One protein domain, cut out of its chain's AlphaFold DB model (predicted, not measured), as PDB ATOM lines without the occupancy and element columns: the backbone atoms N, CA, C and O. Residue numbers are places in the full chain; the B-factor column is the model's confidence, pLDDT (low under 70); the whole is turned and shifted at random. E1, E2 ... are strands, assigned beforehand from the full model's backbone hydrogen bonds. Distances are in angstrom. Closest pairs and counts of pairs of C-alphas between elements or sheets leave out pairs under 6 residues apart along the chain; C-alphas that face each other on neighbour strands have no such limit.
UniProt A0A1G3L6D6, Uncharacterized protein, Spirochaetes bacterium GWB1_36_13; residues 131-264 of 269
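AT A GLANCE: This is residues 131 to 264 of the 269 residues of an uncharacterized protein of Spirochaetes bacterium GWB1_36_13 (UniProt A0A1G3L6D6). Two strongly twisted sheets, E1 E2 E7 E6 and E3 E10 E11, make a sandwich that is only partly face to face, with their strands crossed. Two small hairpins are added to it: E4 and E5 by the beginning of E11, and E8 and E9 by the end of E3, with long loops between parts. The printed part has 134 residues and no named helix; its eleven named strands run E1 to E11 along the chain, and each sheet is antiparallel. The class is all strand, though under half of the residues, 63 of 134, are in named elements. The whole is compact, with a radius of gyration of the C-alphas of 13.8 A and spans of 42 by 35 by 29 A.

IN THESE COORDINATES: The largest sheet has E1, residues 131 to 134, from C-alpha 131 at (313.272, 351.971, 285.248); E2, residues 139 to 144, 16.4 A long; E7, residues 211 to 218, 20.2 A; and E6, residues 204 to 207. The other sheet of the sandwich has E3, residues 151 to 156, 16.9 A; E10, residues 240 to 249, 27.1 A; and E11, residues 253 to 263, 25.1 A, ending at C-alpha 263 at (307.310, 358.224, 284.928). The small hairpins are E4, residues 183 to 185, with E5, residues 188 to 190, and E8, residues 221 to 224, with E9, residues 231 to 234.

HOW THE PARTS SIT: In the order E1, E2, E7, E6, N 133 and O 140 are 2.8 A apart, N 214 and O 143 2.7 A, and N 207 and O 211 2.7 A, within hydrogen-bond range. In the order E3, E10, E11, N 245 and O 153 are 2.8 A apart and N 244 and O 259 2.8 A, also within range. In this sandwich, two sheets face to face, the best planes are 28 degrees apart and the strands stand at 55 degrees. The closest C-alphas of E3 and E7, those of Ala 152 and Phe 214, are 7.0 A apart. E11 bends by 70 degrees at residue 256; its closest C-alpha to E4 is that of Gln 253, 6.4 A from that of Ser 184. In the hairpin E4 and E5, N 190 and O 183 are 2.7 A apart. E7 runs on into E8 across a break of 2 residues, at 94 degrees; in the hairpin E8 and E9, N 233 and O 222 are 2.8 A apart. E5 and E9 are apart.

THE WHOLE: The two C-alphas farthest apart, those of Pro 208 and Asp 228, are 42.1 A apart. The printed part has no cut. The links E3 to E4, 26 residues, and E5 to E6, 13 residues, are long; residues 200 to 201 of the latter pair antiparallel with residues 152 to 153 of E3. The mean pLDDT of the printed part is 89.5, and residues 158 to 164 are under 70.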
ATOM      1  N   TYR A 131     314.055 352.071 284.018       91.12
ATOM      2  CA  TYR A 131     313.272 351.971 285.248       91.12
ATOM      3  C   TYR A 131     313.574 353.147 286.183       91.12
ATOM      4  O   TYR A 131     314.592 353.828 286.046       91.12
ATOM      5  N   ILE A 132     312.686 353.380 287.150       90.88
ATOM      6  CA  ILE A 132     312.859 354.430 288.157       90.88
ATOM      7  C   ILE A 132     313.026 353.791 289.528       90.88
ATOM      8  O   ILE A 132     312.215 352.975 289.966       90.88
ATOM      9  N   GLU A 133     314.106 354.159 290.202       90.31
ATOM     10  CA  GLU A 133     314.459 353.701 291.535       90.31
ATOM     11  C   GLU A 133     314.096 354.772 292.564       90.31
ATOM     12  O   GLU A 133     314.521 355.926 292.463       90.31
ATOM     13  N   LYS A 134     313.344 354.389 293.597       89.88
ATOM     14  CA  LYS A 134     313.140 355.240 294.770       89.88
ATOM     15  C   LYS A 134     314.329 355.085 295.714       89.88
ATOM     16  O   LYS A 134     314.599 353.998 296.216       89.88
ATOM     17  N   THR A 135     315.006 356.188 295.994       88.62
ATOM     18  CA  THR A 135     316.118 356.264 296.948       88.62
ATOM     19  C   THR A 135     315.707 357.079 298.176       88.62
ATOM     20  O   THR A 135     314.612 357.637 298.237       88.62
ATOM     21  N   LYS A 136     316.590 357.178 299.177       83.94
ATOM     22  CA  LYS A 136     316.353 358.042 300.348       83.94
ATOM     23  C   LYS A 136     316.330 359.532 299.996       83.94
ATOM     24  O   LYS A 136     315.735 360.314 300.726       83.94
ATOM     25  N   GLU A 137     316.992 359.911 298.908       80.44
ATOM     26  CA  GLU A 137     317.204 361.307 298.513       80.44
ATOM     27  C   GLU A 137     316.210 361.778 297.442       80.44
ATOM     28  O   GLU A 137     316.167 362.962 297.121       80.44
ATOM     29  N   GLY A 138     315.394 360.870 296.902       86.81
ATOM     30  CA  GLY A 138     314.459 361.157 295.820       86.81
ATOM     31  C   GLY A 138     314.376 359.999 294.838       86.81
ATOM     32  O   GLY A 138     314.494 358.834 295.225       86.81
ATOM     33  N   PHE A 139     314.196 360.319 293.562       91.88
ATOM     34  CA  PHE A 139     314.075 359.327 292.501       91.88
ATOM     35  C   PHE A 139     315.302 359.348 291.598       91.88
ATOM     36  O   PHE A 139     315.895 360.397 291.349       91.88
ATOM     37  N   VAL A 140     315.689 358.175 291.113       94.06
ATOM     38  CA  VAL A 140     316.760 358.013 290.130       94.06
ATOM     39  C   VAL A 140     316.177 357.314 288.918       94.06
ATOM     40  O   VAL A 140     315.634 356.218 289.032       94.06
ATOM     41  N   LEU A 141     316.296 357.954 287.764       94.81
ATOM     42  CA  LEU A 141     315.968 357.364 286.480       94.81
ATOM     43  C   LEU A 141     317.208 356.659 285.931       94.81
ATOM     44  O   LEU A 141     318.248 357.286 285.703       94.81
ATOM     45  N   TRP A 142     317.073 355.356 285.714       95.81
ATOM     46  CA  TRP A 142     318.063 354.532 285.040       95.81
ATOM     47  C   TRP A 142     317.607 354.258 283.615       95.81
ATOM     48  O   TRP A 142     316.490 353.784 283.403       95.81
ATOM     49  N   VAL A 143     318.480 354.543 282.651       95.69
ATOM     50  CA  VAL A 143     318.174 354.456 281.220       95.69
ATOM     51  C   VAL A 143     319.280 353.685 280.529       95.69
ATOM     52  O   VAL A 143     320.428 354.116 280.544       95.69
ATOM     53  N   GLN A 144     318.960 352.564 279.905       96.44
ATOM     54  CA  GLN A 144     319.951 351.771 279.191       96.44
ATOM     55  C   GLN A 144     320.421 352.484 277.919       96.44
ATOM     56  O   GLN A 144     319.631 353.067 277.174       96.44
ATOM     57  N   ASN A 145     321.726 352.416 277.660       95.44
ATOM     58  CA  ASN A 145     322.349 353.048 276.506       95.44
ATOM     59  C   ASN A 145     322.347 352.121 275.277       95.44
ATOM     60  O   ASN A 145     323.363 351.522 274.933       95.44
ATOM     61  N   PHE A 146     321.204 351.988 274.601       85.19
ATOM     62  CA  PHE A 146     321.099 351.132 273.407       85.19
ATOM     63  C   PHE A 146     321.795 351.692 272.172       85.19
ATOM     64  O   PHE A 146     322.279 350.933 271.336       85.19
ATOM     65  N   PHE A 147     321.820 353.014 272.038       87.56
ATOM     66  CA  PHE A 147     322.234 353.685 270.808       87.56
ATOM     67  C   PHE A 147     323.733 353.978 270.757       87.56
ATOM     68  O   PHE A 147     324.173 354.699 269.868       87.56
ATOM     69  N   LYS A 148     324.513 353.448 271.713       93.00
ATOM     70  CA  LYS A 148     325.911 353.854 271.939       93.00
ATOM     71  C   LYS A 148     326.044 355.379 272.041       93.00
ATOM     72  O   LYS A 148     327.035 355.956 271.610       93.00
ATOM     73  N   SER A 149     325.022 356.024 272.592       96.88
ATOM     74  CA  SER A 149     325.003 357.461 272.800       96.88
ATOM     75  C   SER A 149     326.034 357.840 273.843       96.88
ATOM     76  O   SER A 149     326.276 357.098 274.797       96.88
ATOM     77  N   GLU A 150     326.625 359.013 273.693       97.44
ATOM     78  CA  GLU A 150     327.585 359.523 274.669       97.44
ATOM     79  C   GLU A 150     326.922 360.404 275.731       97.44
ATOM     80  O   GLU A 150     327.495 360.621 276.800       97.44
ATOM     81  N   SER A 151     325.714 360.908 275.470       97.69
ATOM     82  CA  SER A 151     324.936 361.629 276.474       97.69
ATOM     83  C   SER A 151     323.429 361.457 276.311       97.69
ATOM     84  O   SER A 151     322.931 361.080 275.249       97.69
ATOM     85  N   ALA A 152     322.703 361.725 277.393       97.69
ATOM     86  CA  ALA A 152     321.250 361.714 277.435       97.69
ATOM     87  C   ALA A 152     320.726 362.900 278.250       97.69
ATOM     88  O   ALA A 152     321.354 363.307 279.231       97.69
ATOM     89  N   ALA A 153     319.568 363.437 277.874       97.44
ATOM     90  CA  ALA A 153     318.898 364.515 278.594       97.44
ATOM     91  C   ALA A 153     317.384 364.315 278.622       97.44
ATOM     92  O   ALA A 153     316.814 363.713 277.715       97.44
ATOM     93  N   LEU A 154     316.731 364.853 279.650       96.44
ATOM     94  CA  LEU A 154     315.274 364.882 279.715       96.44
ATOM     95  C   LEU A 154     314.725 366.123 279.026       96.44
ATOM     96  O   LEU A 154     315.191 367.239 279.276       96.44
ATOM     97  N   VAL A 155     313.707 365.924 278.199       94.88
ATOM     98  CA  VAL A 155     312.946 366.991 277.549       94.88
ATOM     99  C   VAL A 155     311.457 366.775 277.794       94.88
ATOM    100  O   VAL A 155     311.006 365.649 278.000       94.88
ATOM    101  N   ILE A 156     310.682 367.854 277.811       90.19
ATOM    102  CA  ILE A 156     309.229 367.749 277.972       90.19
ATOM    103  C   ILE A 156     308.604 367.060 276.743       90.19
ATOM    104  O   ILE A 156     308.940 367.408 275.608       90.19
ATOM    105  N   THR A 157     307.722 366.077 276.962       79.81
ATOM    106  CA  THR A 157     306.883 365.504 275.894       79.81
ATOM    107  C   THR A 157     305.688 366.428 275.682       79.81
ATOM    108  O   THR A 157     305.111 366.923 276.649       79.81
ATOM    109  N   TYR A 158     305.327 366.700 274.431       68.31
ATOM    110  CA  TYR A 158     304.206 367.580 274.116       68.31
ATOM    111  C   TYR A 158     302.871 366.977 274.551       68.31
ATOM    112  O   TYR A 158     302.471 365.943 274.027       68.31
ATOM    113  N   ASP A 159     302.185 367.682 275.450       52.31
ATOM    114  CA  ASP A 159     300.716 367.748 275.486       52.31
ATOM    115  C   ASP A 159     300.218 369.121 275.995       52.31
ATOM    116  O   ASP A 159     299.157 369.258 276.589       52.31
ATOM    117  N   LEU A 160     301.026 370.177 275.815       52.00
ATOM    118  CA  LEU A 160     300.696 371.542 276.231       52.00
ATOM    119  C   LEU A 160     301.073 372.520 275.097       52.00
ATOM    120  O   LEU A 160     302.167 373.077 275.089       52.00
ATOM    121  N   ASN A 161     300.158 372.713 274.143       48.19
ATOM    122  CA  ASN A 161     300.075 373.869 273.228       48.19
ATOM    123  C   ASN A 161     301.200 374.085 272.181       48.19
ATOM    124  O   ASN A 161     301.878 375.107 272.235       48.19
ATOM    125  N   ASP A 162     301.348 373.192 271.191       53.81
ATOM    126  CA  ASP A 162     301.887 373.509 269.839       53.81
ATOM    127  C   ASP A 162     303.218 374.297 269.738       53.81
ATOM    128  O   ASP A 162     303.494 374.992 268.757       53.81
ATOM    129  N   VAL A 163     304.105 374.191 270.730       54.16
ATOM    130  CA  VAL A 163     305.429 374.820 270.639       54.16
ATOM    131  C   VAL A 163     306.297 373.975 269.694       54.16
ATOM    132  O   VAL A 163     306.384 372.771 269.888       54.16
ATOM    133  N   PRO A 164     306.987 374.542 268.689       59.91
ATOM    134  CA  PRO A 164     307.796 373.752 267.751       59.91
ATOM    135  C   PRO A 164     309.056 373.137 268.388       59.91
ATOM    136  O   PRO A 164     309.614 372.177 267.856       59.91
ATOM    137  N   ASN A 165     309.497 373.639 269.550       72.38
ATOM    138  CA  ASN A 165     310.757 373.250 270.192       72.38
ATOM    139  C   ASN A 165     310.563 372.662 271.601       72.38
ATOM    140  O   ASN A 165     310.071 373.336 272.506       72.38
ATOM    141  N   LYS A 166     311.024 371.416 271.809       87.12
ATOM    142  CA  LYS A 166     310.991 370.757 273.122       87.12
ATOM    143  C   LYS A 166     312.017 371.401 274.039       87.12
ATOM    144  O   LYS A 166     313.194 371.512 273.690       87.12
ATOM    145  N   TYR A 167     311.587 371.770 275.238       92.00
ATOM    146  CA  TYR A 167     312.478 372.308 276.255       92.00
ATOM    147  C   TYR A 167     313.141 371.197 277.065       92.00
ATOM    148  O   TYR A 167     312.494 370.229 277.468       92.00
ATOM    149  N   PHE A 168     314.425 371.384 277.366       95.00
ATOM    150  CA  PHE A 168     315.127 370.554 278.337       95.00
ATOM    151  C   PHE A 168     314.591 370.797 279.742       95.00
ATOM    152  O   PHE A 168     314.408 371.941 280.167       95.00
ATOM    153  N   LEU A 169     314.402 369.706 280.478       95.25
ATOM    154  CA  LEU A 169     314.077 369.770 281.889       95.25
ATOM    155  C   LEU A 169     315.330 370.132 282.690       95.25
ATOM    156  O   LEU A 169     316.430 369.620 282.462       95.25
ATOM    157  N   ARG A 170     315.148 371.018 283.663       95.75
ATOM    158  CA  ARG A 170     316.188 371.506 284.568       95.75
ATOM    159  C   ARG A 170     315.754 371.315 286.013       95.75
ATOM    160  O   ARG A 170     314.572 371.322 286.329       95.75
ATOM    161  N   SER A 171     316.718 371.173 286.904       95.19
ATOM    162  CA  SER A 171     316.502 371.297 288.343       95.19
ATOM    163  C   SER A 171     316.640 372.759 288.773       95.19
ATOM    164  O   SER A 171     317.353 373.540 288.145       95.19
ATOM    165  N   ILE A 172     315.954 373.129 289.858       93.31
ATOM    166  CA  ILE A 172     316.019 374.484 290.438       93.31
ATOM    167  C   ILE A 172     317.421 374.772 291.002       93.31
ATOM    168  O   ILE A 172     317.896 375.901 290.970       93.31
ATOM    169  N   SER A 173     318.092 373.743 291.515       93.50
ATOM    170  CA  SER A 173     319.395 373.844 292.171       93.50
ATOM    171  C   SER A 173     320.287 372.669 291.794       93.50
ATOM    172  O   SER A 173     319.786 371.575 291.533       93.50
ATOM    173  N   LYS A 174     321.609 372.853 291.881       92.44
ATOM    174  CA  LYS A 174     322.597 371.793 291.647       92.44
ATOM    175  C   LYS A 174     322.299 370.535 292.478       92.44
ATOM    176  O   LYS A 174     322.246 370.579 293.707       92.44
ATOM    177  N   LEU A 175     322.155 369.399 291.799       90.75
ATOM    178  CA  LEU A 175     321.948 368.090 292.417       90.75
ATOM    179  C   LEU A 175     323.298 367.506 292.859       90.75
ATOM    180  O   LEU A 175     324.141 367.191 292.026       90.75
ATOM    181  N   LYS A 176     323.510 367.357 294.175       87.44
ATOM    182  CA  LYS A 176     324.819 366.995 294.770       87.44
ATOM    183  C   LYS A 176     325.439 365.709 294.214       87.44
ATOM    184  O   LYS A 176     326.652 365.635 294.079       87.44
ATOM    185  N   ASN A 177     324.610 364.714 293.905       89.12
ATOM    186  CA  ASN A 177     325.052 363.370 293.520       89.12
ATOM    187  C   ASN A 177     324.976 363.106 292.011       89.12
ATOM    188  O   ASN A 177     325.194 361.978 291.566       89.12
ATOM    189  N   GLN A 178     324.637 364.127 291.227       91.50
ATOM    190  CA  GLN A 178     324.552 364.026 289.781       91.50
ATOM    191  C   GLN A 178     325.884 364.480 289.171       91.50
ATOM    192  O   GLN A 178     326.355 365.578 289.460       91.50
ATOM    193  N   LYS A 179     326.502 363.606 288.364       88.50
ATOM    194  CA  LYS A 179     327.852 363.817 287.815       88.50
ATOM    195  C   LYS A 179     327.912 364.997 286.852       88.50
ATOM    196  O   LYS A 179     328.775 365.853 287.003       88.50
ATOM    197  N   ASP A 180     326.964 365.054 285.920       90.50
ATOM    198  CA  ASP A 180     326.841 366.142 284.954       90.50
ATOM    199  C   ASP A 180     325.445 366.746 285.031       90.50
ATOM    200  O   ASP A 180     324.478 366.073 285.371       90.50
ATOM    201  N   ASN A 181     325.336 368.022 284.704       92.19
ATOM    202  CA  ASN A 181     324.078 368.765 284.639       92.19
ATOM    203  C   ASN A 181     324.200 369.916 283.629       92.19
ATOM    204  O   ASN A 181     323.670 371.011 283.830       92.19
ATOM    205  N   GLU A 182     324.962 369.661 282.568       94.62
ATOM    206  CA  GLU A 182     325.375 370.626 281.555       94.62
ATOM    207  C   GLU A 182     325.060 370.083 280.162       94.62
ATOM    208  O   GLU A 182     325.061 368.869 279.934       94.62
ATOM    209  N   LEU A 183     324.834 371.002 279.233       95.25
ATOM    210  CA  LEU A 183     324.732 370.753 277.798       95.25
ATOM    211  C   LEU A 183     325.738 371.657 277.078       95.25
ATOM    212  O   LEU A 183     326.386 372.494 277.702       95.25
ATOM    213  N   SER A 184     325.869 371.519 275.769       95.06
ATOM    214  CA  SER A 184     326.689 372.386 274.933       95.06
ATOM    215  C   SER A 184     325.836 373.010 273.844       95.06
ATOM    216  O   SER A 184     325.092 372.319 273.151       95.06
ATOM    217  N   TYR A 185     325.995 374.311 273.657       90.00
ATOM    218  CA  TYR A 185     325.367 375.084 272.597       90.00
ATOM    219  C   TYR A 185     326.471 375.773 271.795       90.00
ATOM    220  O   TYR A 185     327.342 376.417 272.379       90.00
ATOM    221  N   GLU A 186     326.503 375.555 270.477       89.94
ATOM    222  CA  GLU A 186     327.550 376.093 269.584       89.94
ATOM    223  C   GLU A 186     328.982 375.782 270.069       89.94
ATOM    224  O   GLU A 186     329.880 376.620 270.072       89.94
ATOM    225  N   GLY A 187     329.192 374.558 270.564       89.50
ATOM    226  CA  GLY A 187     330.488 374.115 271.091       89.50
ATOM    227  C   GLY A 187     330.839 374.648 272.485       89.50
ATOM    228  O   GLY A 187     331.819 374.192 273.073       89.50
ATOM    229  N   LYS A 188     330.038 375.555 273.054       92.31
ATOM    230  CA  LYS A 188     330.244 376.114 274.394       92.31
ATOM    231  C   LYS A 188     329.358 375.406 275.410       92.31
ATOM    232  O   LYS A 188     328.156 375.268 275.203       92.31
ATOM    233  N   LYS A 189     329.939 374.999 276.538       92.38
ATOM    234  CA  LYS A 189     329.172 374.414 277.640       92.38
ATOM    235  C   LYS A 189     328.242 375.454 278.265       92.38
ATOM    236  O   LYS A 189     328.682 376.524 278.686       92.38
ATOM    237  N   ILE A 190     326.970 375.100 278.357       92.12
ATOM    238  CA  ILE A 190     325.913 375.817 279.060       92.12
ATOM    239  C   ILE A 190     325.444 374.963 280.239       92.12
ATOM    240  O   ILE A 190     325.324 373.741 280.145       92.12
ATOM    241  N   GLY A 191     325.194 375.590 281.383       86.81
ATOM    242  CA  GLY A 191     324.848 374.837 282.579       86.81
ATOM    243  C   GLY A 191     325.196 375.564 283.869       86.81
ATOM    244  O   GLY A 191     324.690 376.659 284.130       86.81
ATOM    245  N   GLN A 192     326.092 374.968 284.662       78.75
ATOM    246  CA  GLN A 192     326.408 375.407 286.026       78.75
ATOM    247  C   GLN A 192     326.810 376.882 286.115       78.75
ATOM    248  O   GLN A 192     326.319 377.585 286.993       78.75
ATOM    249  N   ASN A 193     327.633 377.364 285.181       81.69
ATOM    250  CA  ASN A 193     328.121 378.750 285.174       81.69
ATOM    251  C   ASN A 193     327.004 379.791 285.009       81.69
ATOM    252  O   ASN A 193     327.198 380.958 285.327       81.69
ATOM    253  N   GLN A 194     325.841 379.373 284.511       85.12
ATOM    254  CA  GLN A 194     324.670 380.221 284.293       85.12
ATOM    255  C   GLN A 194     323.527 379.868 285.259       85.12
ATOM    256  O   GLN A 194     322.389 380.272 285.043       85.12
ATOM    257  N   ASN A 195     323.802 379.074 286.304       88.12
ATOM    258  CA  ASN A 195     322.791 378.511 287.206       88.12
ATOM    259  C   ASN A 195     321.686 377.721 286.472       88.12
ATOM    260  O   ASN A 195     320.540 377.649 286.917       88.12
ATOM    261  N   LEU A 196     322.033 377.102 285.340       90.94
ATOM    262  CA  LEU A 196     321.157 376.214 284.584       90.94
ATOM    263  C   LEU A 196     321.553 374.769 284.902       90.94
ATOM    264  O   LEU A 196     322.600 374.295 284.484       90.94
ATOM    265  N   PHE A 197     320.739 374.046 285.664       95.31
ATOM    266  CA  PHE A 197     321.083 372.687 286.093       95.31
ATOM    267  C   PHE A 197     320.282 371.656 285.299       95.31
ATOM    268  O   PHE A 197     319.249 371.174 285.765       95.31
ATOM    269  N   PHE A 198     320.733 371.340 284.085       96.56
ATOM    270  CA  PHE A 198     320.033 370.425 283.182       96.56
ATOM    271  C   PHE A 198     319.930 369.010 283.759       96.56
ATOM    272  O   PHE A 198     320.875 368.496 284.360       96.56
ATOM    273  N   LEU A 199     318.791 368.352 283.541       96.50
ATOM    274  CA  LEU A 199     318.616 366.925 283.812       96.50
ATOM    275  C   LEU A 199     319.231 366.114 282.663       96.50
ATOM    276  O   LEU A 199     318.536 365.432 281.912       96.50
ATOM    277  N   ALA A 200     320.546 366.259 282.509       97.00
ATOM    278  CA  ALA A 200     321.350 365.675 281.447       97.00
ATOM    279  C   ALA A 200     322.606 365.014 282.015       97.00
ATOM    280  O   ALA A 200     323.124 365.455 283.037       97.00
ATOM    281  N   VAL A 201     323.097 363.968 281.357       97.25
ATOM    282  CA  VAL A 201     324.272 363.200 281.778       97.25
ATOM    283  C   VAL A 201     325.080 362.745 280.563       97.25
ATOM    284  O   VAL A 201     324.511 362.346 279.551       97.25
ATOM    285  N   SER A 202     326.409 362.817 280.655       96.88
ATOM    286  CA  SER A 202     327.361 362.475 279.578       96.88
ATOM    287  C   SER A 202     328.289 361.314 279.940       96.88
ATOM    288  O   SER A 202     329.349 361.119 279.341       96.88
ATOM    289  N   HIS A 203     327.904 360.563 280.970       95.94
ATOM    290  CA  HIS A 203     328.627 359.411 281.478       95.94
ATOM    291  C   HIS A 203     327.651 358.269 281.746       95.94
ATOM    292  O   HIS A 203     326.599 358.459 282.361       95.94
ATOM    293  N   THR A 204     328.024 357.071 281.313       96.69
ATOM    294  CA  THR A 204     327.309 355.842 281.642       96.69
ATOM    295  C   THR A 204     327.898 355.188 282.889       96.69
ATOM    296  O   THR A 204     329.056 355.394 283.265       96.69
ATOM    297  N   GLU A 205     327.078 354.391 283.560       96.38
ATOM    298  CA  GLU A 205     327.457 353.530 284.673       96.38
ATOM    299  C   GLU A 205     326.950 352.114 284.400       96.38
ATOM    300  O   GLU A 205     325.921 351.917 283.750       96.38
ATOM    301  N   LYS A 206     327.661 351.109 284.921       96.31
ATOM    302  CA  LYS A 206     327.212 349.718 284.837       96.31
ATOM    303  C   LYS A 206     326.086 349.481 285.842       96.31
ATOM    304  O   LYS A 206     326.309 349.459 287.052       96.31
ATOM    305  N   ASN A 207     324.885 349.273 285.328       95.12
ATOM    306  CA  ASN A 207     323.692 348.914 286.069       95.12
ATOM    307  C   ASN A 207     323.480 347.381 286.058       95.12
ATOM    308  O   ASN A 207     323.593 346.764 284.998       95.12
ATOM    309  N   PRO A 208     323.141 346.739 287.194       92.25
ATOM    310  CA  PRO A 208     322.944 345.286 287.248       92.25
ATOM    311  C   PRO A 208     321.802 344.742 286.381       92.25
ATOM    312  O   PRO A 208     321.849 343.578 285.998       92.25
ATOM    313  N   LEU A 209     320.769 345.548 286.117       91.31
ATOM    314  CA  LEU A 209     319.582 345.138 285.362       91.31
ATOM    315  C   LEU A 209     319.668 345.546 283.890       91.31
ATOM    316  O   LEU A 209     319.226 344.806 283.019       91.31
ATOM    317  N   LEU A 210     320.226 346.728 283.633       93.69
ATOM    318  CA  LEU A 210     320.208 347.381 282.325       93.69
ATOM    319  C   LEU A 210     321.567 347.368 281.599       93.69
ATOM    320  O   LEU A 210     321.657 347.805 280.457       93.69
ATOM    321  N   GLY A 211     322.642 346.886 282.229       95.06
ATOM    322  CA  GLY A 211     323.984 346.952 281.644       95.06
ATOM    323  C   GLY A 211     324.520 348.384 281.634       95.06
ATOM    324  O   GLY A 211     324.435 349.078 282.642       95.06
ATOM    325  N   GLU A 212     325.106 348.849 280.532       96.81
ATOM    326  CA  GLU A 212     325.546 350.247 280.433       96.81
ATOM    327  C   GLU A 212     324.348 351.193 280.402       96.81
ATOM    328  O   GLU A 212     323.446 351.061 279.571       96.81
ATOM    329  N   SER A 213     324.300 352.131 281.342       97.25
ATOM    330  CA  SER A 213     323.129 352.977 281.541       97.25
ATOM    331  C   SER A 213     323.488 354.391 281.958       97.25
ATOM    332  O   SER A 213     324.439 354.619 282.700       97.25
ATOM    333  N   PHE A 214     322.671 355.343 281.536       97.50
ATOM    334  CA  PHE A 214     322.641 356.685 282.082       97.50
ATOM    335  C   PHE A 214     321.884 356.694 283.409       97.50
ATOM    336  O   PHE A 214     320.868 356.012 283.574       97.50
ATOM    337  N   LYS A 215     322.386 357.493 284.349       96.75
ATOM    338  CA  LYS A 215     321.797 357.689 285.672       96.75
ATOM    339  C   LYS A 215     321.457 359.162 285.852       96.75
ATOM    340  O   LYS A 215     322.358 359.988 285.985       96.75
ATOM    341  N   ILE A 216     320.167 359.482 285.879       96.44
ATOM    342  CA  ILE A 216     319.670 360.854 286.022       96.44
ATOM    343  C   ILE A 216     318.932 360.962 287.356       96.44
ATOM    344  O   ILE A 216     318.037 360.167 287.642       96.44
ATOM    345  N   ILE A 217     319.310 361.927 288.194       95.38
ATOM    346  CA  ILE A 217     318.613 362.167 289.460       95.38
ATOM    347  C   ILE A 217     317.405 363.051 289.166       95.38
ATOM    348  O   ILE A 217     317.536 364.131 288.594       95.38
ATOM    349  N   LEU A 218     316.222 362.594 289.566       94.44
ATOM    350  CA  LEU A 218     314.986 363.335 289.370       94.44
ATOM    351  C   LEU A 218     314.681 364.172 290.623       94.44
ATOM    352  O   LEU A 218     314.505 363.607 291.711       94.44
ATOM    353  N   PRO A 219     314.602 365.509 290.504       93.75
ATOM    354  CA  PRO A 219     314.120 366.356 291.588       93.75
ATOM    355  C   PRO A 219     312.610 366.161 291.809       93.75
ATOM    356  O   PRO A 219     311.916 365.555 290.998       93.75
ATOM    357  N   LYS A 220     312.065 366.711 292.901       91.50
ATOM    358  CA  LYS A 220     310.601 366.753 293.101       91.50
ATOM    359  C   LYS A 220     309.905 367.639 292.060       91.50
ATOM    360  O   LYS A 220     308.787 367.353 291.643       91.50
ATOM    361  N   GLU A 221     310.580 368.712 291.665       92.94
ATOM    362  CA  GLU A 221     310.106 369.691 290.693       92.94
ATOM    363  C   GLU A 221     311.202 369.956 289.666       92.94
ATOM    364  O   GLU A 221     312.378 370.096 290.023       92.94
ATOM    365  N   ALA A 222     310.805 370.041 288.403       94.12
ATOM    366  CA  ALA A 222     311.661 370.450 287.304       94.12
ATOM    367  C   ALA A 222     311.177 371.778 286.712       94.12
ATOM    368  O   ALA A 222     310.023 372.170 286.874       94.12
ATOM    369  N   VAL A 223     312.078 372.468 286.026       94.12
ATOM    370  CA  VAL A 223     311.836 373.718 285.308       94.12
ATOM    371  C   VAL A 223     312.055 373.469 283.822       94.12
ATOM    372  O   VAL A 223     313.033 372.826 283.447       94.12
ATOM    373  N   TYR A 224     311.183 374.003 282.979       92.50
ATOM    374  CA  TYR A 224     311.354 374.043 281.527       92.50
ATOM    375  C   TYR A 224     311.078 375.457 281.007       92.50
ATOM    376  O   TYR A 224     310.612 376.312 281.759       92.50
ATOM    377  N   GLY A 225     311.418 375.733 279.748       88.69
ATOM    378  CA  GLY A 225     311.399 377.092 279.201       88.69
ATOM    379  C   GLY A 225     312.617 377.923 279.620       88.69
ATOM    380  O   GLY A 225     313.477 377.463 280.383       88.69
ATOM    381  N   TYR A 226     312.693 379.154 279.116       83.44
ATOM    382  CA  TYR A 226     313.776 380.107 279.376       83.44
ATOM    383  C   TYR A 226     313.203 381.475 279.767       83.44
ATOM    384  O   TYR A 226     312.093 381.816 279.361       83.44
ATOM    385  N   ASN A 227     313.981 382.247 280.535       82.25
ATOM    386  CA  ASN A 227     313.649 383.604 280.983       82.25
ATOM    387  C   ASN A 227     312.247 383.682 281.626       82.25
ATOM    388  O   ASN A 227     311.864 382.797 282.402       82.25
ATOM    389  N   ASP A 228     311.484 384.712 281.268       79.94
ATOM    390  CA  ASP A 228     310.145 385.007 281.789       79.94
ATOM    391  C   ASP A 228     309.088 383.968 281.377       79.94
ATOM    392  O   ASP A 228     307.990 383.938 281.926       79.94
ATOM    393  N   HIS A 229     309.425 383.062 280.454       82.25
ATOM    394  CA  HIS A 229     308.556 381.970 280.007       82.25
ATOM    395  C   HIS A 229     308.888 380.630 280.673       82.25
ATOM    396  O   HIS A 229     308.449 379.574 280.209       82.25
ATOM    397  N   SER A 230     309.693 380.639 281.738       86.50
ATOM    398  CA  SER A 230     309.991 379.416 282.477       86.50
ATOM    399  C   SER A 230     308.794 378.941 283.303       86.50
ATOM    400  O   SER A 230     308.109 379.715 283.969       86.50
ATOM    401  N   GLN A 231     308.544 377.636 283.265       90.31
ATOM    402  CA  GLN A 231     307.446 376.985 283.971       90.31
ATOM    403  C   GLN A 231     307.986 375.857 284.849       90.31
ATOM    404  O   GLN A 231     309.017 375.249 284.550       90.31
ATOM    405  N   LYS A 232     307.289 375.587 285.955       92.25
ATOM    406  CA  LYS A 232     307.608 374.495 286.879       92.25
ATOM    407  C   LYS A 232     306.654 373.332 286.653       92.25
ATOM    408  O   LYS A 232     305.449 373.533 286.552       92.25
ATOM    409  N   ILE A 233     307.192 372.121 286.668       90.00
ATOM    410  CA  ILE A 233     306.422 370.881 286.627       90.00
ATOM    411  C   ILE A 233     306.782 370.016 287.830       90.00
ATOM    412  O   ILE A 233     307.958 369.803 288.143       90.00
ATOM    413  N   LYS A 234     305.762 369.508 288.521       90.12
ATOM    414  CA  LYS A 234     305.949 368.499 289.565       90.12
ATOM    415  C   LYS A 234     306.192 367.157 288.890       90.12
ATOM    416  O   LYS A 234     305.374 366.723 288.087       90.12
ATOM    417  N   LEU A 235     307.297 366.497 289.227       87.75
ATOM    418  CA  LEU A 235     307.597 365.163 288.714       87.75
ATOM    419  C   LEU A 235     306.851 364.141 289.571       87.75
ATOM    420  O   LEU A 235     307.353 363.669 290.594       87.75
ATOM    421  N   ILE A 236     305.613 363.859 289.173       79.12
ATOM    422  CA  ILE A 236     304.710 362.968 289.892       79.12
ATOM    423  C   ILE A 236     304.734 361.591 289.214       79.12
ATOM    424  O   ILE A 236     304.483 361.491 288.006       79.12
ATOM    425  N   PRO A 237     305.024 360.528 289.980       77.88
ATOM    426  CA  PRO A 237     304.871 359.158 289.527       77.88
ATOM    427  C   PRO A 237     303.508 358.873 288.901       77.88
ATOM    428  O   PRO A 237     302.487 359.389 289.327       77.88
ATOM    429  N   GLU A 238     303.525 357.989 287.922       75.88
ATOM    430  CA  GLU A 238     302.408 357.448 287.143       75.88
ATOM    431  C   GLU A 238     301.713 358.427 286.187       75.88
ATOM    432  O   GLU A 238     301.011 357.968 285.292       75.88
ATOM    433  N   ILE A 239     301.963 359.737 286.297       76.69
ATOM    434  CA  ILE A 239     301.273 360.755 285.481       76.69
ATOM    435  C   ILE A 239     302.194 361.621 284.619       76.69
ATOM    436  O   ILE A 239     301.729 362.269 283.688       76.69
ATOM    437  N   THR A 240     303.494 361.673 284.919       84.75
ATOM    438  CA  THR A 240     304.403 362.576 284.197       84.75
ATOM    439  C   THR A 240     304.998 361.876 282.982       84.75
ATOM    440  O   THR A 240     305.702 360.878 283.136       84.75
ATOM    441  N   LEU A 241     304.766 362.419 281.788       87.81
ATOM    442  CA  LEU A 241     305.386 361.973 280.542       87.81
ATOM    443  C   LEU A 241     306.533 362.922 280.162       87.81
ATOM    444  O   LEU A 241     306.381 364.143 280.199       87.81
ATOM    445  N   PHE A 242     307.686 362.363 279.818       89.75
ATOM    446  CA  PHE A 242     308.820 363.110 279.276       89.75
ATOM    447  C   PHE A 242     309.555 362.265 278.245       89.75
ATOM    448  O   PHE A 242     309.495 361.036 278.280       89.75
ATOM    449  N   ASP A 243     310.292 362.909 277.347       93.19
ATOM    450  CA  ASP A 243     311.149 362.193 276.420       93.19
ATOM    451  C   ASP A 243     312.575 362.186 276.950       93.19
ATOM    452  O   ASP A 243     313.074 363.149 277.545       93.19
ATOM    453  N   ILE A 244     313.255 361.080 276.696       95.38
ATOM    454  CA  ILE A 244     314.695 360.991 276.834       95.38
ATOM    455  C   ILE A 244     315.285 361.263 275.463       95.38
ATOM    456  O   ILE A 244     315.070 360.496 274.522       95.38
ATOM    457  N   ARG A 245     316.047 362.346 275.371       96.56
ATOM    458  CA  ARG A 245     316.835 362.688 274.199       96.56
ATOM    459  C   ARG A 245     318.223 362.089 274.330       96.56
ATOM    460  O   ARG A 245     318.969 362.450 275.240       96.56
ATOM    461  N   PHE A 246     318.564 361.190 273.421       97.25
ATOM    462  CA  PHE A 246     319.870 360.554 273.318       97.25
ATOM    463  C   PHE A 246     320.711 361.264 272.267       97.25
ATOM    464  O   PHE A 246     320.219 361.493 271.166       97.25
ATOM    465  N   PHE A 247     321.964 361.572 272.582       97.44
ATOM    466  CA  PHE A 247     322.872 362.294 271.697       97.44
ATOM    467  C   PHE A 247     324.058 361.430 271.297       97.44
ATOM    468  O   PHE A 247     324.607 360.681 272.110       97.44
ATOM    469  N   GLU A 248     324.486 361.575 270.049       96.88
ATOM    470  CA  GLU A 248     325.668 360.894 269.527       96.88
ATOM    471  C   GLU A 248     326.942 361.276 270.297       96.88
ATOM    472  O   GLU A 248     327.766 360.410 270.567       96.88
ATOM    473  N   LYS A 249     327.083 362.547 270.704       97.00
ATOM    474  CA  LYS A 249     328.274 363.068 271.390       97.00
ATOM    475  C   LYS A 249     327.970 363.522 272.819       97.00
ATOM    476  O   LYS A 249     326.815 363.752 273.197       97.00
ATOM    477  N   LYS A 250     329.016 363.651 273.641       96.81
ATOM    478  CA  LYS A 250     328.903 364.179 275.014       96.81
ATOM    479  C   LYS A 250     328.268 365.573 275.066       96.81
ATOM    480  O   LYS A 250     328.341 366.354 274.122       96.81
ATOM    481  N   TYR A 251     327.703 365.898 276.226       96.38
ATOM    482  CA  TYR A 251     327.136 367.205 276.563       96.38
ATOM    483  C   TYR A 251     326.051 367.672 275.585       96.38
ATOM    484  O   TYR A 251     325.985 368.847 275.246       96.38
ATOM    485  N   GLY A 252     325.196 366.767 275.115       95.81
ATOM    486  CA  GLY A 252     324.069 367.138 274.261       95.81
ATOM    487  C   GLY A 252     324.449 367.573 272.847       95.81
ATOM    488  O   GLY A 252     323.763 368.411 272.270       95.81
ATOM    489  N   GLN A 253     325.558 367.063 272.305       96.19
ATOM    490  CA  GLN A 253     326.050 367.440 270.979       96.19
ATOM    491  C   GLN A 253     325.737 366.387 269.911       96.19
ATOM    492  O   GLN A 253     325.644 365.192 270.188       96.19
ATOM    493  N   GLY A 254     325.680 366.834 268.655       94.62
ATOM    494  CA  GLY A 254     325.487 365.964 267.495       94.62
ATOM    495  C   GLY A 254     324.023 365.638 267.218       94.62
ATOM    496  O   GLY A 254     323.114 366.310 267.710       94.62
ATOM    497  N   GLN A 255     323.809 364.616 266.388       95.56
ATOM    498  CA  GLN A 255     322.467 364.126 266.085       95.56
ATOM    499  C   GLN A 255     321.831 363.515 267.336       95.56
ATOM    500  O   GLN A 255     322.531 363.002 268.217       95.56
ATOM    501  N   TYR A 256     320.500 363.571 267.407       95.69
ATOM    502  CA  TYR A 256     319.765 363.052 268.552       95.69
ATOM    503  C   TYR A 256     318.546 362.219 268.168       95.69
ATOM    504  O   TYR A 256     317.997 362.340 267.073       95.69
ATOM    505  N   GLN A 257     318.116 361.377 269.106       94.19
ATOM    506  CA  GLN A 257     316.880 360.602 269.018       94.19
ATOM    507  C   GLN A 257     316.097 360.731 270.320       94.19
ATOM    508  O   GLN A 257     316.660 360.573 271.402       94.19
ATOM    509  N   ASP A 258     314.794 360.976 270.211       93.75
ATOM    510  CA  ASP A 258     313.898 361.054 271.363       93.75
ATOM    511  C   ASP A 258     313.203 359.704 271.592       93.75
ATOM    512  O   ASP A 258     312.777 359.031 270.646       93.75
ATOM    513  N   LYS A 259     313.054 359.314 272.861       92.19
ATOM    514  CA  LYS A 259     312.217 358.183 273.278       92.19
ATOM    515  C   LYS A 259     311.280 358.597 274.409       92.19
ATOM    516  O   LYS A 259     311.783 359.018 275.451       92.19
ATOM    517  N   PRO A 260     309.958 358.426 274.248       90.31
ATOM    518  CA  PRO A 260     309.012 358.756 275.299       90.31
ATOM    519  C   PRO A 260     309.148 357.805 276.481       90.31
ATOM    520  O   PRO A 260     309.338 356.593 276.325       90.31
ATOM    521  N   VAL A 261     309.029 358.374 277.674       86.81
ATOM    522  CA  VAL A 261     309.095 357.684 278.954       86.81
ATOM    523  C   VAL A 261     307.985 358.192 279.859       86.81
ATOM    524  O   VAL A 261     307.896 359.375 280.176       86.81
ATOM    525  N   LEU A 262     307.153 357.259 280.314       85.50
ATOM    526  CA  LEU A 262     306.192 357.517 281.369       85.50
ATOM    527  C   LEU A 262     306.895 357.325 282.712       85.50
ATOM    528  O   LEU A 262     307.414 356.247 283.016       85.50
ATOM    529  N   PHE A 263     306.911 358.365 283.539       80.88
ATOM    530  CA  PHE A 263     307.310 358.224 284.928       80.88
ATOM    531  C   PHE A 263     306.276 357.329 285.595       80.88
ATOM    532  O   PHE A 263     305.233 357.817 285.977       80.88
ATOM    533  N   THR A 264     306.545 356.040 285.772       77.62
ATOM    534  CA  THR A 264     305.679 355.122 286.527       77.62
ATOM    535  C   THR A 264     306.468 354.545 287.693       77.62
ATOM    536  O   THR A 264     307.543 353.974 287.494       77.62
TER     537      THR A 264